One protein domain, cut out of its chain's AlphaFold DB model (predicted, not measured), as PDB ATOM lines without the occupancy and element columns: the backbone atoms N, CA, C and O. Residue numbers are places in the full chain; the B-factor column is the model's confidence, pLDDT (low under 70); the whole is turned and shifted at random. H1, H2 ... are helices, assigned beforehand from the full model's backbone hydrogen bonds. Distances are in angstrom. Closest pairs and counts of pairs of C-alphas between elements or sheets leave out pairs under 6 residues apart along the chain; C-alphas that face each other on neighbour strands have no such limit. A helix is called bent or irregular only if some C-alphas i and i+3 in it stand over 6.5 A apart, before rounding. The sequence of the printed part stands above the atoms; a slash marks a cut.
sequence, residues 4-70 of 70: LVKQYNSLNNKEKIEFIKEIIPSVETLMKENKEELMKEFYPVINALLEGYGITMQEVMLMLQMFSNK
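AT A GLANCE: This is residues 4 to 70 of the 70 residues of an uncharacterized protein of [Clostridium] thermoalcaliphilum (UniProt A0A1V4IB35). A long bent helix, H2, and a second long helix, H3, meet near residue 34 as an open V. Short H1 folds back beside H2a at one tip of the V, and H4 turns off near the other tip, with residues 61 to 70 sticking out. The printed part has 67 residues with four named helices, H1 to H4 in chain order, and no named strand; its class is all helix. It is loose, with a radius of gyration of the C-alphas of 14.5 A, and spans 36 by 31 by 27 A.

IN THESE COORDINATES: Find C-alpha 13 at (490.790, 308.722, 645.295), where H2 begins; it runs to residue 33. By its hydrogen bonds it was assigned as one helix, but it is bent: C-alphas 22 and 25 are 6.9 A apart. Its arms are H2a, residues 13 to 22, 14.5 A long, and H2b, residues 25 to 33, 12.5 A long. H3 takes residues 35 to 52 and 24.9 A; it is only just irregular, with C-alphas 41 and 44 6.6 A apart, and has a kink of 39 degrees near residue 42. H1 is residues 4 to 10. H4, residues 57 to 68, is 16.4 A long and ends at C-alpha 68, (467.110, 324.324, 650.069).

HOW THE PARTS SIT: Look at the closest C-alphas of H2b and H3, those of Met 31 and Leu 38, 6.5 A apart: the two are close but not clearly touching, at a steep tilt of 53 degrees, opposite ways. H2a and H3 are apart. H1 is close to H2a but not clearly touching, nearest at the C-alphas of Tyr 8 and Lys 16, 6.7 A, at a shallow tilt of 30 degrees, opposite ways. H3, with residues 46 to 50 alone, only just touches residue 57 of H4, with 3 pairs of C-alphas within 8 A; the closest are Asn 47 and Met 57, 5.9 A. Their lines are only just about perpendicular, at 71 degrees. Each O i to N i+4 pair is within hydrogen-bond range in H1, H2a, H2b and H4, and 12 of 14 are in H3.

THE WHOLE: The farthest C-alphas, those of Lys 6 and Lys 70, are 40.6 A apart. The printed part has no cut, and its three links are tight. Its mean pLDDT is 86.8; residues 68 to 70 are under 70.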
ATOM      1  N   LEU A   4     483.624 293.407 644.206       85.50
ATOM      2  CA  LEU A   4     483.297 294.825 644.018       85.50
ATOM      3  C   LEU A   4     483.984 295.717 645.068       85.50
ATOM      4  O   LEU A   4     484.545 296.756 644.743       85.50
ATOM      5  N   VAL A   5     484.001 295.274 646.332       89.06
ATOM      6  CA  VAL A   5     484.673 295.985 647.433       89.06
ATOM      7  C   VAL A   5     486.189 295.985 647.239       89.06
ATOM      8  O   VAL A   5     486.831 297.014 647.428       89.06
ATOM      9  N   LYS A   6     486.780 294.857 646.820       90.38
ATOM     10  CA  LYS A   6     488.212 294.780 646.494       90.38
ATOM     11  C   LYS A   6     488.579 295.691 645.325       90.38
ATOM     12  O   LYS A   6     489.568 296.411 645.424       90.38
ATOM     13  N   GLN A   7     487.778 295.689 644.259       91.38
ATOM     14  CA  GLN A   7     487.953 296.568 643.105       91.38
ATOM     15  C   GLN A   7     487.879 298.029 643.539       91.38
ATOM     16  O   GLN A   7     488.835 298.765 643.318       91.38
ATOM     17  N   TYR A   8     486.829 298.419 644.263       92.69
ATOM     18  CA  TYR A   8     486.687 299.772 644.795       92.69
ATOM     19  C   TYR A   8     487.880 300.185 645.666       92.69
ATOM     20  O   TYR A   8     488.431 301.268 645.495       92.69
ATOM     21  N   ASN A   9     488.337 299.316 646.569       93.06
ATOM     22  CA  ASN A   9     489.470 299.612 647.445       93.06
ATOM     23  C   ASN A   9     490.795 299.758 646.686       93.06
ATOM     24  O   ASN A   9     491.655 300.504 647.156       93.06
ATOM     25  N   SER A  10     490.936 299.095 645.535       95.81
ATOM     26  CA  SER A  10     492.107 299.210 644.658       95.81
ATOM     27  C   SER A  10     492.152 300.508 643.842       95.81
ATOM     28  O   SER A  10     493.223 300.875 643.365       95.81
ATOM     29  N   LEU A  11     491.024 301.220 643.716       96.00
ATOM     30  CA  LEU A  11     490.946 302.502 643.018       96.00
ATOM     31  C   LEU A  11     491.669 303.613 643.792       96.00
ATOM     32  O   LEU A  11     491.665 303.654 645.030       96.00
ATOM     33  N   ASN A  12     492.224 304.578 643.059       96.69
ATOM     34  CA  ASN A  12     492.715 305.818 643.652       96.69
ATOM     35  C   ASN A  12     491.552 306.755 644.038       96.69
ATOM     36  O   ASN A  12     490.398 306.543 643.668       96.69
ATOM     37  N   ASN A  13     491.838 307.826 644.787       95.94
ATOM     38  CA  ASN A  13     490.790 308.722 645.295       95.94
ATOM     39  C   ASN A  13     489.944 309.371 644.188       95.94
ATOM     40  O   ASN A  13     488.740 309.530 644.365       95.94
ATOM     41  N   LYS A  14     490.550 309.731 643.050       96.12
ATOM     42  CA  LYS A  14     489.821 310.341 641.931       96.12
ATOM     43  C   LYS A  14     488.860 309.332 641.304       96.12
ATOM     44  O   LYS A  14     487.699 309.649 641.085       96.12
ATOM     45  N   GLU A  15     489.331 308.114 641.075       96.06
ATOM     46  CA  GLU A  15     488.523 307.015 640.538       96.06
ATOM     47  C   GLU A  15     487.389 306.623 641.489       96.06
ATOM     48  O   GLU A  15     486.266 306.414 641.043       96.06
ATOM     49  N   LYS A  16     487.639 306.600 642.803       94.88
ATOM     50  CA  LYS A  16     486.596 306.364 643.813       94.88
ATOM     51  C   LYS A  16     485.486 307.409 643.756       94.88
ATOM     52  O   LYS A  16     484.320 307.056 643.912       94.88
ATOM     53  N   ILE A  17     485.837 308.678 643.542       94.38
ATOM     54  CA  ILE A  17     484.862 309.767 643.404       94.38
ATOM     55  C   ILE A  17     484.022 309.576 642.138       94.38
ATOM     56  O   ILE A  17     482.801 309.672 642.216       94.38
ATOM     57  N   GLU A  18     484.645 309.284 640.993       95.38
ATOM     58  CA  GLU A  18     483.906 309.048 639.743       95.38
ATOM     59  C   GLU A  18     483.002 307.814 639.842       95.38
ATOM     60  O   GLU A  18     481.828 307.889 639.494       95.38
ATOM     61  N   PHE A  19     483.487 306.725 640.439       94.00
ATOM     62  CA  PHE A  19     482.687 305.528 640.687       94.00
ATOM     63  C   PHE A  19     481.441 305.823 641.536       94.00
ATOM     64  O   PHE A  19     480.342 305.378 641.217       94.00
ATOM     65  N   ILE A  20     481.582 306.610 642.611       91.81
ATOM     66  CA  ILE A  20     480.430 307.022 643.425       91.81
ATOM     67  C   ILE A  20     479.454 307.855 642.588       91.81
ATOM     68  O   ILE A  20     478.251 307.603 642.654       91.81
ATOM     69  N   LYS A  21     479.942 308.812 641.785       92.38
ATOM     70  CA  LYS A  21     479.087 309.648 640.923       92.38
ATOM     71  C   LYS A  21     478.252 308.819 639.952       92.38
ATOM     72  O   LYS A  21     477.076 309.119 639.777       92.38
ATOM     73  N   GLU A  22     478.829 307.777 639.360       94.56
ATOM     74  CA  GLU A  22     478.115 306.878 638.445       94.56
ATOM     75  C   GLU A  22     476.992 306.091 639.138       94.56
ATOM     76  O   GLU A  22     475.992 305.745 638.508       94.56
ATOM     77  N   ILE A  23     477.113 305.846 640.444       90.94
ATOM     78  CA  ILE A  23     476.126 305.094 641.230       90.94
ATOM     79  C   ILE A  23     474.988 305.986 641.747       90.94
ATOM     80  O   ILE A  23     473.882 305.484 641.964       90.94
ATOM     81  N   ILE A  24     475.208 307.300 641.898       88.44
ATOM     82  CA  ILE A  24     474.201 308.247 642.415       88.44
ATOM     83  C   ILE A  24     472.834 308.110 641.716       88.44
ATOM     84  O   ILE A  24     471.844 307.959 642.431       88.44
ATOM     85  N   PRO A  25     472.724 308.062 640.371       91.12
ATOM     86  CA  PRO A  25     471.425 307.924 639.703       91.12
ATOM     87  C   PRO A  25     470.671 306.638 640.070       91.12
ATOM     88  O   PRO A  25     469.439 306.619 640.147       91.12
ATOM     89  N   SER A  26     471.404 305.552 640.328       90.00
ATOM     90  CA  SER A  26     470.808 304.286 640.767       90.00
ATOM     91  C   SER A  26     470.291 304.398 642.201       90.00
ATOM     92  O   SER A  26     469.189 303.944 642.497       90.00
ATOM     93  N   VAL A  27     471.041 305.072 643.078       86.25
ATOM     94  CA  VAL A  27     470.604 305.364 644.453       86.25
ATOM     95  C   VAL A  27     469.371 306.268 644.455       86.25
ATOM     96  O   VAL A  27     468.436 306.014 645.208       86.25
ATOM     97  N   GLU A  28     469.313 307.277 643.584       85.38
ATOM     98  CA  GLU A  28     468.124 308.122 643.420       85.38
ATOM     99  C   GLU A  28     466.899 307.327 642.953       85.38
ATOM    100  O   GLU A  28     465.782 307.592 643.399       85.38
ATOM    101  N   THR A  29     467.095 306.358 642.060       90.88
ATOM    102  CA  THR A  29     466.013 305.492 641.575       90.88
ATOM    103  C   THR A  29     465.492 304.604 642.704       90.88
ATOM    104  O   THR A  29     464.293 304.609 642.978       90.88
ATOM    105  N   LEU A  30     466.392 303.965 643.458       85.88
ATOM    106  CA  LEU A  30     466.037 303.183 644.647       85.88
ATOM    107  C   LEU A  30     465.318 304.028 645.710       85.88
ATOM    108  O   LEU A  30     464.345 303.573 646.307       85.88
ATOM    109  N   MET A  31     465.745 305.275 645.917       84.12
ATOM    110  CA  MET A  31     465.066 306.221 646.807       84.12
ATOM    111  C   MET A  31     463.633 306.525 646.367       84.12
ATOM    112  O   MET A  31     462.761 306.687 647.215       84.12
ATOM    113  N   LYS A  32     463.374 306.646 645.060       87.12
ATOM    114  CA  LYS A  32     462.024 306.916 644.536       87.12
ATOM    115  C   LYS A  32     461.111 305.703 644.676       87.12
ATOM    116  O   LYS A  32     459.936 305.872 644.988       87.12
ATOM    117  N   GLU A  33     461.647 304.511 644.446       91.88
ATOM    118  CA  GLU A  33     460.883 303.262 644.454       91.88
ATOM    119  C   GLU A  33     460.636 302.730 645.868       91.88
ATOM    120  O   GLU A  33     459.562 302.200 646.142       91.88
ATOM    121  N   ASN A  34     461.608 302.882 646.771       90.38
ATOM    122  CA  ASN A  34     461.558 302.262 648.091       90.38
ATOM    123  C   ASN A  34     462.219 303.123 649.178       90.38
ATOM    124  O   ASN A  34     463.125 302.704 649.904       90.38
ATOM    125  N   LYS A  35     461.755 304.373 649.274       83.38
ATOM    126  CA  LYS A  35     462.292 305.389 650.187       83.38
ATOM    127  C   LYS A  35     462.385 304.919 651.638       83.38
ATOM    128  O   LYS A  35     463.393 305.164 652.291       83.38
ATOM    129  N   GLU A  36     461.319 304.322 652.167       87.44
ATOM    130  CA  GLU A  36     461.230 303.987 653.593       87.44
ATOM    131  C   GLU A  36     462.222 302.892 653.985       87.44
ATOM    132  O   GLU A  36     462.937 303.039 654.977       87.44
ATOM    133  N   GLU A  37     462.313 301.830 653.183       87.50
ATOM    134  CA  GLU A  37     463.248 300.734 653.425       87.50
ATOM    135  C   GLU A  37     464.694 301.200 653.251       87.50
ATOM    136  O   GLU A  37     465.532 300.947 654.115       87.50
ATOM    137  N   LEU A  38     464.976 301.979 652.201       85.25
ATOM    138  CA  LEU A  38     466.319 302.502 651.987       85.25
ATOM    139  C   LEU A  38     466.749 303.442 653.118       85.25
ATOM    140  O   LEU A  38     467.868 303.332 653.609       85.25
ATOM    141  N   MET A  39     465.863 304.324 653.588       84.06
ATOM    142  CA  MET A  39     466.149 305.182 654.738       84.06
ATOM    143  C   MET A  39     466.385 304.368 656.009       84.06
ATOM    144  O   MET A  39     467.298 304.690 656.759       84.06
ATOM    145  N   LYS A  40     465.616 303.304 656.251       89.56
ATOM    146  CA  LYS A  40     465.801 302.435 657.418       89.56
ATOM    147  C   LYS A  40     467.178 301.759 657.430       89.56
ATOM    148  O   LYS A  40     467.788 301.675 658.492       89.56
ATOM    149  N   GLU A  41     467.667 301.322 656.272       88.44
ATOM    150  CA  GLU A  41     468.968 300.653 656.133       88.44
ATOM    151  C   GLU A  41     470.148 301.645 656.094       88.44
ATOM    152  O   GLU A  41     471.187 301.415 656.713       88.44
ATOM    153  N   PHE A  42     470.005 302.782 655.406       83.94
ATOM    154  CA  PHE A  42     471.084 303.768 655.260       83.94
ATOM    155  C   PHE A  42     471.218 304.700 656.460       83.94
ATOM    156  O   PHE A  42     472.330 305.137 656.763       83.94
ATOM    157  N   TYR A  43     470.122 305.027 657.150       84.88
ATOM    158  CA  TYR A  43     470.153 305.985 658.256       84.88
ATOM    159  C   TYR A  43     471.154 305.589 659.354       84.88
ATOM    160  O   TYR A  43     471.971 306.441 659.706       84.88
ATOM    161  N   PRO A  44     471.193 304.335 659.853       88.75
ATOM    162  CA  PRO A  44     472.178 303.928 660.855       88.75
ATOM    163  C   PRO A  44     473.621 304.045 660.352       88.75
ATOM    164  O   PRO A  44     474.495 304.481 661.098       88.75
ATOM    165  N   VAL A  45     473.869 303.702 659.081       89.19
ATOM    166  CA  VAL A  45     475.205 303.763 658.465       89.19
ATOM    167  C   VAL A  45     475.692 305.206 658.368       89.19
ATOM    168  O   VAL A  45     476.819 305.506 658.760       89.19
ATOM    169  N   ILE A  46     474.842 306.112 657.879       85.50
ATOM    170  CA  ILE A  46     475.185 307.533 657.770       85.50
ATOM    171  C   ILE A  46     475.321 308.146 659.165       85.50
ATOM    172  O   ILE A  46     476.260 308.899 659.397       85.50
ATOM    173  N   ASN A  47     474.439 307.809 660.109       86.75
ATOM    174  CA  ASN A  47     474.530 308.329 661.471       86.75
ATOM    175  C   ASN A  47     475.855 307.930 662.144       86.75
ATOM    176  O   ASN A  47     476.549 308.797 662.660       86.75
ATOM    177  N   ALA A  48     476.257 306.659 662.051       90.25
ATOM    178  CA  ALA A  48     477.538 306.194 662.587       90.25
ATOM    179  C   ALA A  48     478.746 306.868 661.909       90.25
ATOM    180  O   ALA A  48     479.735 307.190 662.568       90.25
ATOM    181  N   LEU A  49     478.668 307.109 660.594       88.25
ATOM    182  CA  LEU A  49     479.696 307.853 659.867       88.25
ATOM    183  C   LEU A  49     479.829 309.280 660.415       88.25
ATOM    184  O   LEU A  49     480.939 309.717 660.703       88.25
ATOM    185  N   LEU A  50     478.708 309.990 660.569       88.19
ATOM    186  CA  LEU A  50     478.673 311.373 661.050       88.19
ATOM    187  C   LEU A  50     479.152 311.495 662.501       88.19
ATOM    188  O   LEU A  50     479.943 312.390 662.797       88.19
ATOM    189  N   GLU A  51     478.763 310.560 663.373       88.50
ATOM    190  CA  GLU A  51     479.266 310.480 664.749       88.50
ATOM    191  C   GLU A  51     480.798 310.378 664.782       88.50
ATOM    192  O   GLU A  51     481.443 311.041 665.595       88.50
ATOM    193  N   GLY A  52     481.399 309.637 663.844       89.44
ATOM    194  CA  GLY A  52     482.855 309.559 663.679       89.44
ATOM    195  C   GLY A  52     483.528 310.896 663.340       89.44
ATOM    196  O   GLY A  52     484.717 311.068 663.606       89.44
ATOM    197  N   TYR A  53     482.774 311.855 662.802       88.31
ATOM    198  CA  TYR A  53     483.220 313.227 662.547       88.31
ATOM    199  C   TYR A  53     482.747 314.226 663.615       88.31
ATOM    200  O   TYR A  53     483.009 315.420 663.480       88.31
ATOM    201  N   GLY A  54     482.075 313.762 664.676       87.75
ATOM    202  CA  GLY A  54     481.522 314.613 665.732       87.75
ATOM    203  C   GLY A  54     480.313 315.438 665.290       87.75
ATOM    204  O   GLY A  54     480.056 316.485 665.875       87.75
ATOM    205  N   ILE A  55     479.602 314.992 664.250       89.88
ATOM    206  CA  ILE A  55     478.431 315.665 663.682       89.88
ATOM    207  C   ILE A  55     477.220 314.749 663.859       89.88
ATOM    208  O   ILE A  55     477.303 313.538 663.688       89.88
ATOM    209  N   THR A  56     476.067 315.318 664.171       88.12
ATOM    210  CA  THR A  56     474.800 314.591 664.243       88.12
ATOM    211  C   THR A  56     474.036 314.691 662.925       88.12
ATOM    212  O   THR A  56     474.105 315.684 662.197       88.12
ATOM    213  N   MET A  57     473.214 313.683 662.625       83.88
ATOM    214  CA  MET A  57     472.307 313.747 661.473       83.88
ATOM    215  C   MET A  57     471.362 314.964 661.537       83.88
ATOM    216  O   MET A  57     471.008 315.531 660.506       83.88
ATOM    217  N   GLN A  58     470.972 315.395 662.740       85.06
ATOM    218  CA  GLN A  58     470.129 316.578 662.937       85.06
ATOM    219  C   GLN A  58     470.832 317.861 662.476       85.06
ATOM    220  O   GLN A  58     470.229 318.660 661.764       85.06
ATOM    221  N   GLU A  59     472.113 318.030 662.806       84.81
ATOM    222  CA  GLU A  59     472.918 319.161 662.327       84.81
ATOM    223  C   GLU A  59     473.063 319.146 660.803       84.81
ATOM    224  O   GLU A  59     472.940 320.189 660.159       84.81
ATOM    225  N   VAL A  60     473.235 317.966 660.198       84.94
ATOM    226  CA  VAL A  60     473.256 317.823 658.733       84.94
ATOM    227  C   VAL A  60     471.918 318.223 658.108       84.94
ATOM    228  O   VAL A  60     471.902 318.977 657.135       84.94
ATOM    229  N   MET A  61     470.790 317.777 658.668       83.00
ATOM    230  CA  MET A  61     469.462 318.161 658.176       83.00
ATOM    231  C   MET A  61     469.227 319.673 658.274       83.00
ATOM    232  O   MET A  61     468.723 320.267 657.321       83.00
ATOM    233  N   LEU A  62     469.635 320.305 659.380       85.19
ATOM    234  CA  LEU A  62     469.573 321.761 659.541       85.19
ATOM    235  C   LEU A  62     470.415 322.481 658.481       85.19
ATOM    236  O   LEU A  62     469.943 323.438 657.869       85.19
ATOM    237  N   MET A  63     471.634 321.999 658.211       82.81
ATOM    238  CA  MET A  63     472.480 322.547 657.147       82.81
ATOM    239  C   MET A  63     471.809 322.453 655.779       82.81
ATOM    240  O   MET A  63     471.724 323.458 655.078       82.81
ATOM    241  N   LEU A  64     471.273 321.289 655.410       80.44
ATOM    242  CA  LEU A  64     470.606 321.092 654.120       80.44
ATOM    243  C   LEU A  64     469.375 321.994 653.952       80.44
ATOM    244  O   LEU A  64     469.201 322.587 652.889       80.44
ATOM    245  N   GLN A  65     468.568 322.172 655.001       77.31
ATOM    246  CA  GLN A  65     467.417 323.084 654.979       77.31
ATOM    247  C   GLN A  65     467.819 324.539 654.699       77.31
ATOM    248  O   GLN A  65     467.107 325.246 653.984       77.31
ATOM    249  N   MET A  66     468.971 324.988 655.206       78.69
ATOM    250  CA  MET A  66     469.493 326.326 654.905       78.69
ATOM    251  C   MET A  66     469.876 326.495 653.426       78.69
ATOM    252  O   MET A  66     469.791 327.605 652.904       78.69
ATOM    253  N   PHE A  67     470.266 325.415 652.740       71.81
ATOM    254  CA  PHE A  67     470.600 325.438 651.311       71.81
ATOM    255  C   PHE A  67     469.388 325.242 650.395       71.81
ATOM    256  O   PHE A  67     469.402 325.754 649.279       71.81
ATOM    257  N   SER A  68     468.342 324.543 650.845       61.03
ATOM    258  CA  SER A  68     467.110 324.324 650.069       61.03
ATOM    259  C   SER A  68     466.149 325.519 650.048       61.03
ATOM    260  O   SER A  68     465.224 325.528 649.244       61.03
ATOM    261  N   ASN A  69     466.352 326.524 650.907       54.53
ATOM    262  CA  ASN A  69     465.535 327.745 650.968       54.53
ATOM    263  C   ASN A  69     466.071 328.895 650.079       54.53
ATOM    264  O   ASN A  69     465.816 330.067 650.368       54.53
ATOM    265  N   LYS A  70     466.822 328.580 649.019       43.62
ATOM    266  CA  LYS A  70     467.234 329.511 647.954       43.62
ATOM    267  C   LYS A  70     466.673 329.051 646.617       43.62
ATOM    268  O   LYS A  70     466.321 329.947 645.822       43.62
TER     269      LYS A  70